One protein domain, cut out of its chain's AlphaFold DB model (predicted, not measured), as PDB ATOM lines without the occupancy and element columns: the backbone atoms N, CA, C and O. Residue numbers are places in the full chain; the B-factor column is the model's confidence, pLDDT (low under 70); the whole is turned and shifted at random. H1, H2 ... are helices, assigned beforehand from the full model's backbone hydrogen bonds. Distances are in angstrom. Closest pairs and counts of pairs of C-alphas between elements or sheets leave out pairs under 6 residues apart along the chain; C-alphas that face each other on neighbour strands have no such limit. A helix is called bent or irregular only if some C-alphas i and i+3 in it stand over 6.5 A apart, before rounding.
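What this domain is: This is residues 2 to 69 of the 150 residues of an uncharacterized protein of Chloroflexi bacterium (UniProt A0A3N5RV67). A lopsided helical hairpin: the long H3 makes the length of a rod, the shorter H2 folds back beside its first part, and the small H1, before H2, touches neither. The 68 printed residues hold three named helices, H1, H2, H3 in order, and no named strand: all helix. The whole is only just loose, close to extended, with a radius of gyration of the C-alphas of 16.3 A and spans of 51 by 25 by 18 A.

How they stand to each other: H1, residues 7 to 13, is only just apart from H2, residues 17 to 32, at 8.4 A. H1 is apart from H3, residues 34 to 65. H2 and H3 form a hairpin, opposite ways at a shallow tilt of 18 degrees. H3 touches H2 with residues 36 to 44 alone; the closest C-alphas, of Thr 29 and Leu 37, are 5.9 A apart. O i to N i+4 pairs within hydrogen-bond range number 2 of 3 in H1, 11 of 12 in H2 and 26 of 28 in H3.

Where its parts are: H1 begins at C-alpha 7 (11.870, -6.685, -36.191) and is 10.9 A long. H2 is 22.5 A long. H3, 47.1 A, ends at C-alpha 65 (9.446, 1.699, -53.564); it is irregular, with C-alphas 35 and 38 7.1 A apart.

The domain as a whole: The C-alphas farthest apart, of Phe 32 and Gly 67, are 51.9 A apart. The printed part has no cut, and both links are tight. Residues 2 to 7, 12 to 17 and 62 to 67 stand free. Residues 2 to 12 have pLDDT under 70.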
ATOM      1  N   GLN A   2      16.156   8.328 -35.321       36.72
ATOM      2  CA  GLN A   2      15.807   7.071 -34.652       36.72
ATOM      3  C   GLN A   2      16.092   5.904 -35.601       36.72
ATOM      4  O   GLN A   2      15.468   5.771 -36.650       36.72
ATOM      5  N   LYS A   3      17.070   5.074 -35.233       41.44
ATOM      6  CA  LYS A   3      17.389   3.813 -35.901       41.44
ATOM      7  C   LYS A   3      16.257   2.843 -35.566       41.44
ATOM      8  O   LYS A   3      16.283   2.208 -34.517       41.44
ATOM      9  N   THR A   4      15.222   2.797 -36.400       43.38
ATOM     10  CA  THR A   4      14.149   1.813 -36.263       43.38
ATOM     11  C   THR A   4      14.779   0.430 -36.403       43.38
ATOM     12  O   THR A   4      15.184   0.003 -37.483       43.38
ATOM     13  N   SER A   5      14.952  -0.258 -35.276       47.03
ATOM     14  CA  SER A   5      15.325  -1.665 -35.244       47.03
ATOM     15  C   SER A   5      14.165  -2.438 -35.854       47.03
ATOM     16  O   SER A   5      13.202  -2.774 -35.164       47.03
ATOM     17  N   SER A   6      14.203  -2.639 -37.171       52.41
ATOM     18  CA  SER A   6      13.193  -3.441 -37.844       52.41
ATOM     19  C   SER A   6      13.161  -4.817 -37.162       52.41
ATOM     20  O   SER A   6      14.223  -5.397 -36.908       52.41
ATOM     21  N   PRO A   7      11.977  -5.372 -36.843       54.91
ATOM     22  CA  PRO A   7      11.870  -6.685 -36.191       54.91
ATOM     23  C   PRO A   7      12.556  -7.801 -37.007       54.91
ATOM     24  O   PRO A   7      12.945  -8.841 -36.478       54.91
ATOM     25  N   PHE A   8      12.797  -7.549 -38.295       54.25
ATOM     26  CA  PHE A   8      13.535  -8.414 -39.206       54.25
ATOM     27  C   PHE A   8      15.046  -8.488 -38.938       54.25
ATOM     28  O   PHE A   8      15.648  -9.520 -39.241       54.25
ATOM     29  N   GLY A   9      15.659  -7.460 -38.341       57.81
ATOM     30  CA  GLY A   9      17.095  -7.453 -38.034       57.81
ATOM     31  C   GLY A   9      17.488  -8.500 -36.987       57.81
ATOM     32  O   GLY A   9      18.547  -9.119 -37.090       57.81
ATOM     33  N   PHE A  10      16.602  -8.770 -36.023       58.91
ATOM     34  CA  PHE A  10      16.800  -9.833 -35.034       58.91
ATOM     35  C   PHE A  10      16.711 -11.217 -35.696       58.91
ATOM     36  O   PHE A  10      17.636 -12.017 -35.588       58.91
ATOM     37  N   LEU A  11      15.665 -11.465 -36.492       59.06
ATOM     38  CA  LEU A  11      15.490 -12.707 -37.265       59.06
ATOM     39  C   LEU A  11      16.662 -12.997 -38.214       59.06
ATOM     40  O   LEU A  11      17.020 -14.150 -38.427       59.06
ATOM     41  N   GLN A  12      17.274 -11.961 -38.787       64.44
ATOM     42  CA  GLN A  12      18.429 -12.115 -39.668       64.44
ATOM     43  C   GLN A  12      19.700 -12.520 -38.914       64.44
ATOM     44  O   GLN A  12      20.533 -13.218 -39.481       64.44
ATOM     45  N   ARG A  13      19.842 -12.147 -37.637       70.25
ATOM     46  CA  ARG A  13      20.994 -12.532 -36.807       70.25
ATOM     47  C   ARG A  13      20.928 -13.989 -36.344       70.25
ATOM     48  O   ARG A  13      21.964 -14.636 -36.245       70.25
ATOM     49  N   TYR A  14      19.725 -14.514 -36.112       71.94
ATOM     50  CA  TYR A  14      19.509 -15.869 -35.583       71.94
ATOM     51  C   TYR A  14      19.043 -16.883 -36.632       71.94
ATOM     52  O   TYR A  14      18.620 -17.977 -36.270       71.94
ATOM     53  N   TRP A  15      19.133 -16.560 -37.925       71.31
ATOM     54  CA  TRP A  15      18.585 -17.400 -38.996       71.31
ATOM     55  C   TRP A  15      19.167 -18.826 -39.031       71.31
ATOM     56  O   TRP A  15      18.464 -19.754 -39.412       71.31
ATOM     57  N   VAL A  16      20.416 -19.005 -38.579       72.88
ATOM     58  CA  VAL A  16      21.076 -20.319 -38.449       72.88
ATOM     59  C   VAL A  16      20.627 -21.068 -37.190       72.88
ATOM     60  O   VAL A  16      20.521 -22.289 -37.197       72.88
ATOM     61  N   ILE A  17      20.337 -20.347 -36.105       79.69
ATOM     62  CA  ILE A  17      19.988 -20.926 -34.797       79.69
ATOM     63  C   ILE A  17      18.518 -21.367 -34.764       79.69
ATOM     64  O   ILE A  17      18.168 -22.347 -34.115       79.69
ATOM     65  N   LEU A  18      17.658 -20.667 -35.499       80.81
ATOM     66  CA  LEU A  18      16.219 -20.911 -35.568       80.81
ATOM     67  C   LEU A  18      15.839 -22.352 -35.985       80.81
ATOM     68  O   LEU A  18      15.052 -22.973 -35.269       80.81
ATOM     69  N   PRO A  19      16.406 -22.944 -37.058       78.25
ATOM     70  CA  PRO A  19      16.128 -24.340 -37.405       78.25
ATOM     71  C   PRO A  19      16.639 -25.333 -36.351       78.25
ATOM     72  O   PRO A  19      15.985 -26.345 -36.106       78.25
ATOM     73  N   VAL A  20      17.760 -25.034 -35.684       81.81
ATOM     74  CA  VAL A  20      18.291 -25.868 -34.593       81.81
ATOM     75  C   VAL A  20      17.340 -25.853 -33.396       81.81
ATOM     76  O   VAL A  20      17.022 -26.907 -32.851       81.81
ATOM     77  N   LEU A  21      16.820 -24.679 -33.028       86.25
ATOM     78  CA  LEU A  21      15.822 -24.545 -31.967       86.25
ATOM     79  C   LEU A  21      14.538 -25.311 -32.293       86.25
ATOM     80  O   LEU A  21      14.026 -26.022 -31.433       86.25
ATOM     81  N   PHE A  22      14.032 -25.224 -33.526       86.44
ATOM     82  CA  PHE A  22      12.851 -25.987 -33.937       86.44
ATOM     83  C   PHE A  22      13.073 -27.499 -33.878       86.44
ATOM     84  O   PHE A  22      12.212 -28.213 -33.365       86.44
ATOM     85  N   ALA A  23      14.228 -27.988 -34.330       83.19
ATOM     86  CA  ALA A  23      14.592 -29.396 -34.180       83.19
ATOM     87  C   ALA A  23      14.620 -29.824 -32.703       83.19
ATOM     88  O   ALA A  23      14.104 -30.885 -32.357       83.19
ATOM     89  N   LEU A  24      15.161 -28.979 -31.824       86.81
ATOM     90  CA  LEU A  24      15.253 -29.254 -30.393       86.81
ATOM     91  C   LEU A  24      13.869 -29.260 -29.722       86.81
ATOM     92  O   LEU A  24      13.578 -30.155 -28.931       86.81
ATOM     93  N   VAL A  25      12.977 -28.338 -30.100       88.69
ATOM     94  CA  VAL A  25      11.572 -28.331 -29.656       88.69
ATOM     95  C   VAL A  25      10.853 -29.604 -30.098       88.69
ATOM     96  O   VAL A  25      10.169 -30.222 -29.285       88.69
ATOM     97  N   LEU A  26      11.023 -30.035 -31.351       86.19
ATOM     98  CA  LEU A  26      10.429 -31.284 -31.841       86.19
ATOM     99  C   LEU A  26      10.967 -32.502 -31.087       86.19
ATOM    100  O   LEU A  26      10.202 -33.411 -30.763       86.19
ATOM    101  N   TRP A  27      12.259 -32.499 -30.767       84.00
ATOM    102  CA  TRP A  27      12.885 -33.566 -30.002       84.00
ATOM    103  C   TRP A  27      12.341 -33.646 -28.574       84.00
ATOM    104  O   TRP A  27      11.869 -34.704 -28.173       84.00
ATOM    105  N   ILE A  28      12.302 -32.531 -27.837       88.19
ATOM    106  CA  ILE A  28      11.700 -32.476 -26.493       88.19
ATOM    107  C   ILE A  28      10.227 -32.904 -26.555       88.19
ATOM    108  O   ILE A  28       9.793 -33.762 -25.789       88.19
ATOM    109  N   THR A  29       9.457 -32.367 -27.505       88.69
ATOM    110  CA  THR A  29       8.027 -32.692 -27.646       88.69
ATOM    111  C   THR A  29       7.801 -34.189 -27.837       88.69
ATOM    112  O   THR A  29       6.879 -34.742 -27.243       88.69
ATOM    113  N   ARG A  30       8.657 -34.868 -28.611       85.44
ATOM    114  CA  ARG A  30       8.570 -36.318 -28.829       85.44
ATOM    115  C   ARG A  30       8.627 -37.113 -27.520       85.44
ATOM    116  O   ARG A  30       7.941 -38.124 -27.425       85.44
ATOM    117  N   TRP A  31       9.419 -36.664 -26.548       88.12
ATOM    118  CA  TRP A  31       9.604 -37.353 -25.269       88.12
ATOM    119  C   TRP A  31       8.531 -37.006 -24.238       88.12
ATOM    120  O   TRP A  31       8.022 -37.897 -23.568       88.12
ATOM    121  N   PHE A  32       8.170 -35.727 -24.116       89.94
ATOM    122  CA  PHE A  32       7.260 -35.275 -23.057       89.94
ATOM    123  C   PHE A  32       5.780 -35.302 -23.467       89.94
ATOM    124  O   PHE A  32       4.920 -35.590 -22.638       89.94
ATOM    125  N   TRP A  33       5.464 -35.032 -24.740       89.38
ATOM    126  CA  TRP A  33       4.089 -34.961 -25.254       89.38
ATOM    127  C   TRP A  33       3.972 -35.579 -26.657       89.38
ATOM    128  O   TRP A  33       3.709 -34.866 -27.632       89.38
ATOM    129  N   PRO A  34       4.110 -36.911 -26.798       85.25
ATOM    130  CA  PRO A  34       4.085 -37.575 -28.102       85.25
ATOM    131  C   PRO A  34       2.775 -37.340 -28.872       85.25
ATOM    132  O   PRO A  34       2.800 -37.180 -30.091       85.25
ATOM    133  N   ALA A  35       1.641 -37.223 -28.170       88.69
ATOM    134  CA  ALA A  35       0.345 -36.899 -28.775       88.69
ATOM    135  C   ALA A  35       0.298 -35.487 -29.395       88.69
ATOM    136  O   ALA A  35      -0.428 -35.257 -30.359       88.69
ATOM    137  N   ALA A  36       1.094 -34.544 -28.878       86.94
ATOM    138  CA  ALA A  36       1.159 -33.172 -29.378       86.94
ATOM    139  C   ALA A  36       2.168 -32.995 -30.526       86.94
ATOM    140  O   ALA A  36       2.184 -31.938 -31.158       86.94
ATOM    141  N   LEU A  37       2.992 -34.007 -30.829       86.69
ATOM    142  CA  LEU A  37       4.062 -33.914 -31.826       86.69
ATOM    143  C   LEU A  37       3.540 -33.490 -33.207       86.69
ATOM    144  O   LEU A  37       4.151 -32.642 -33.861       86.69
ATOM    145  N   GLY A  38       2.399 -34.038 -33.633       85.75
ATOM    146  CA  GLY A  38       1.759 -33.667 -34.898       85.75
ATOM    147  C   GLY A  38       1.374 -32.187 -34.929       85.75
ATOM    148  O   GLY A  38       1.766 -31.460 -35.841       85.75
ATOM    149  N   THR A  39       0.687 -31.720 -33.886       90.06
ATOM    150  CA  THR A  39       0.260 -30.321 -33.747       90.06
ATOM    151  C   THR A  39       1.447 -29.363 -33.708       90.06
ATOM    152  O   THR A  39       1.458 -28.372 -34.435       90.06
ATOM    153  N   VAL A  40       2.481 -29.667 -32.916       88.50
ATOM    154  CA  VAL A  40       3.692 -28.835 -32.811       88.50
ATOM    155  C   VAL A  40       4.431 -28.767 -34.147       88.50
ATOM    156  O   VAL A  40       4.851 -27.688 -34.560       88.50
ATOM    157  N   THR A  41       4.526 -29.886 -34.868       85.69
ATOM    158  CA  THR A  41       5.137 -29.915 -36.206       85.69
ATOM    159  C   THR A  41       4.383 -29.008 -37.176       85.69
ATOM    160  O   THR A  41       5.004 -28.195 -37.860       85.69
ATOM    161  N   ILE A  42       3.049 -29.088 -37.204       87.69
ATOM    162  CA  ILE A  42       2.213 -28.238 -38.063       87.69
ATOM    163  C   ILE A  42       2.395 -26.759 -37.702       87.69
ATOM    164  O   ILE A  42       2.587 -25.936 -38.594       87.69
ATOM    165  N   LEU A  43       2.396 -26.417 -36.410       90.12
ATOM    166  CA  LEU A  43       2.598 -25.040 -35.952       90.12
ATOM    167  C   LEU A  43       3.962 -24.485 -36.375       90.12
ATOM    168  O   LEU A  43       4.034 -23.364 -36.874       90.12
ATOM    169  N   ILE A  44       5.034 -25.269 -36.234       87.69
ATOM    170  CA  ILE A  44       6.383 -24.871 -36.664       87.69
ATOM    171  C   ILE A  44       6.430 -24.630 -38.176       87.69
ATOM    172  O   ILE A  44       7.010 -23.637 -38.628       87.69
ATOM    173  N   VAL A  45       5.804 -25.508 -38.965       85.12
ATOM    174  CA  VAL A  45       5.734 -25.360 -40.425       85.12
ATOM    175  C   VAL A  45       4.953 -24.104 -40.805       85.12
ATOM    176  O   VAL A  45       5.438 -23.319 -41.619       85.12
ATOM    177  N   LEU A  46       3.791 -23.868 -40.189       87.69
ATOM    178  CA  LEU A  46       2.975 -22.679 -40.443       87.69
ATOM    179  C   LEU A  46       3.729 -21.395 -40.093       87.69
ATOM    180  O   LEU A  46       3.802 -20.495 -40.925       87.69
ATOM    181  N   LEU A  47       4.359 -21.331 -38.916       87.56
ATOM    182  CA  LEU A  47       5.170 -20.182 -38.507       87.56
ATOM    183  C   LEU A  47       6.322 -19.924 -39.484       87.56
ATOM    184  O   LEU A  47       6.547 -18.784 -39.895       87.56
ATOM    185  N   SER A  48       7.022 -20.982 -39.902       84.75
ATOM    186  CA  SER A  48       8.112 -20.884 -40.878       84.75
ATOM    187  C   SER A  48       7.616 -20.340 -42.217       84.75
ATOM    188  O   SER A  48       8.246 -19.457 -42.802       84.75
ATOM    189  N   LEU A  49       6.459 -20.819 -42.678       84.81
ATOM    190  CA  LEU A  49       5.845 -20.377 -43.923       84.81
ATOM    191  C   LEU A  49       5.408 -18.909 -43.842       84.81
ATOM    192  O   LEU A  49       5.702 -18.138 -44.751       84.81
ATOM    193  N   THR A  50       4.787 -18.483 -42.740       87.25
ATOM    194  CA  THR A  50       4.400 -17.079 -42.527       87.25
ATOM    195  C   THR A  50       5.612 -16.146 -42.570       87.25
ATOM    196  O   THR A  50       5.577 -15.110 -43.240       87.25
ATOM    197  N   VAL A  51       6.717 -16.517 -41.914       84.94
ATOM    198  CA  VAL A  51       7.965 -15.735 -41.963       84.94
ATOM    199  C   VAL A  51       8.516 -15.676 -43.390       84.94
ATOM    200  O   VAL A  51       8.915 -14.605 -43.849       84.94
ATOM    201  N   ALA A  52       8.499 -16.788 -44.119       83.31
ATOM    202  CA  ALA A  52       9.003 -16.842 -45.484       83.31
ATOM    203  C   ALA A  52       8.161 -15.987 -46.456       83.31
ATOM    204  O   ALA A  52       8.714 -15.181 -47.208       83.31
ATOM    205  N   ILE A  53       6.830 -16.079 -46.372       85.69
ATOM    206  CA  ILE A  53       5.887 -15.274 -47.162       85.69
ATOM    207  C   ILE A  53       6.043 -13.785 -46.843       85.69
ATOM    208  O   ILE A  53       6.140 -12.964 -47.754       85.69
ATOM    209  N   SER A  54       6.111 -13.417 -45.559       85.31
ATOM    210  CA  SER A  54       6.268 -12.010 -45.165       85.31
ATOM    211  C   SER A  54       7.560 -11.395 -45.710       85.31
ATOM    212  O   SER A  54       7.547 -10.240 -46.135       85.31
ATOM    213  N   ARG A  55       8.656 -12.166 -45.784       82.50
ATOM    214  CA  ARG A  55       9.909 -11.718 -46.409       82.50
ATOM    215  C   ARG A  55       9.788 -11.527 -47.917       82.50
ATOM    216  O   ARG A  55      10.291 -10.520 -48.408       82.50
ATOM    217  N   ILE A  56       9.120 -12.440 -48.626       82.69
ATOM    218  CA  ILE A  56       8.828 -12.282 -50.062       82.69
ATOM    219  C   ILE A  56       8.081 -10.969 -50.294       82.69
ATOM    220  O   ILE A  56       8.518 -10.125 -51.072       82.69
ATOM    221  N   ILE A  57       6.987 -10.750 -49.560       81.69
ATOM    222  CA  ILE A  57       6.165  -9.548 -49.724       81.69
ATOM    223  C   ILE A  57       6.982  -8.293 -49.398       81.69
ATOM    224  O   ILE A  57       6.979  -7.346 -50.181       81.69
ATOM    225  N   ALA A  58       7.718  -8.286 -48.283       82.94
ATOM    226  CA  ALA A  58       8.541  -7.146 -47.886       82.94
ATOM    227  C   ALA A  58       9.606  -6.801 -48.940       82.94
ATOM    228  O   ALA A  58       9.799  -5.626 -49.251       82.94
ATOM    229  N   TYR A  59      10.253  -7.815 -49.523       81.06
ATOM    230  CA  TYR A  59      11.249  -7.636 -50.577       81.06
ATOM    231  C   TYR A  59      10.642  -7.012 -51.840       81.06
ATOM    232  O   TYR A  59      11.181  -6.046 -52.383       81.06
ATOM    233  N   GLN A  60       9.475  -7.497 -52.273       80.44
ATOM    234  CA  GLN A  60       8.806  -6.986 -53.471       80.44
ATOM    235  C   GLN A  60       8.253  -5.566 -53.262       80.44
ATOM    236  O   GLN A  60       8.403  -4.713 -54.137       80.44
ATOM    237  N   VAL A  61       7.706  -5.264 -52.076       79.69
ATOM    238  CA  VAL A  61       7.271  -3.904 -51.703       79.69
ATOM    239  C   VAL A  61       8.454  -2.937 -51.682       79.69
ATOM    240  O   VAL A  61       8.336  -1.804 -52.151       79.69
ATOM    241  N   GLN A  62       9.610  -3.362 -51.168       80.75
ATOM    242  CA  GLN A  62      10.814  -2.537 -51.201       80.75
ATOM    243  C   GLN A  62      11.283  -2.287 -52.642       80.75
ATOM    244  O   GLN A  62      11.547  -1.144 -53.005       80.75
ATOM    245  N   SER A  63      11.288  -3.317 -53.493       74.44
ATOM    246  CA  SER A  63      11.638  -3.176 -54.910       74.44
ATOM    247  C   SER A  63      10.679  -2.248 -55.674       74.44
ATOM    248  O   SER A  63      11.105  -1.539 -56.586       74.44
ATOM    249  N   GLN A  64       9.396  -2.219 -55.301       76.81
ATOM    250  CA  GLN A  64       8.428  -1.263 -55.840       76.81
ATOM    251  C   GLN A  64       8.749   0.173 -55.393       76.81
ATOM    252  O   GLN A  64       8.742   1.091 -56.210       76.81
ATOM    253  N   ARG A  65       9.066   0.379 -54.105       76.75
ATOM    254  CA  ARG A  65       9.446   1.699 -53.564       76.75
ATOM    255  C   ARG A  65      10.720   2.252 -54.202       76.75
ATOM    256  O   ARG A  65      10.839   3.459 -54.360       76.75
ATOM    257  N   GLU A  66      11.639   1.375 -54.592       82.75
ATOM    258  CA  GLU A  66      12.864   1.719 -55.326       82.75
ATOM    259  C   GLU A  66      12.616   1.984 -56.829       82.75
ATOM    260  O   GLU A  66      13.568   2.196 -57.577       82.75
ATOM    261  N   GLY A  67      11.358   1.956 -57.293       76.75
ATOM    262  CA  GLY A  67      10.981   2.233 -58.683       76.75
ATOM    263  C   GLY A  67      11.389   1.143 -59.680       76.75
ATOM    264  O   GLY A  67      11.327   1.356 -60.887       76.75
ATOM    265  N   ARG A  68      11.817  -0.032 -59.199       73.75
ATOM    266  CA  ARG A  68      12.304  -1.131 -60.052       73.75
ATOM    267  C   ARG A  68      11.179  -1.963 -60.671       73.75
ATOM    268  O   ARG A  68      11.433  -2.699 -61.619       73.75
ATOM    269  N   LEU A  69       9.964  -1.885 -60.122       72.38
ATOM    270  CA  LEU A  69       8.802  -2.677 -60.532       72.38
ATOM    271  C   LEU A  69       7.518  -1.842 -60.466       72.38
ATOM    272  O   LEU A  69       7.275  -1.154 -59.475       72.38
TER     273      LEU A  69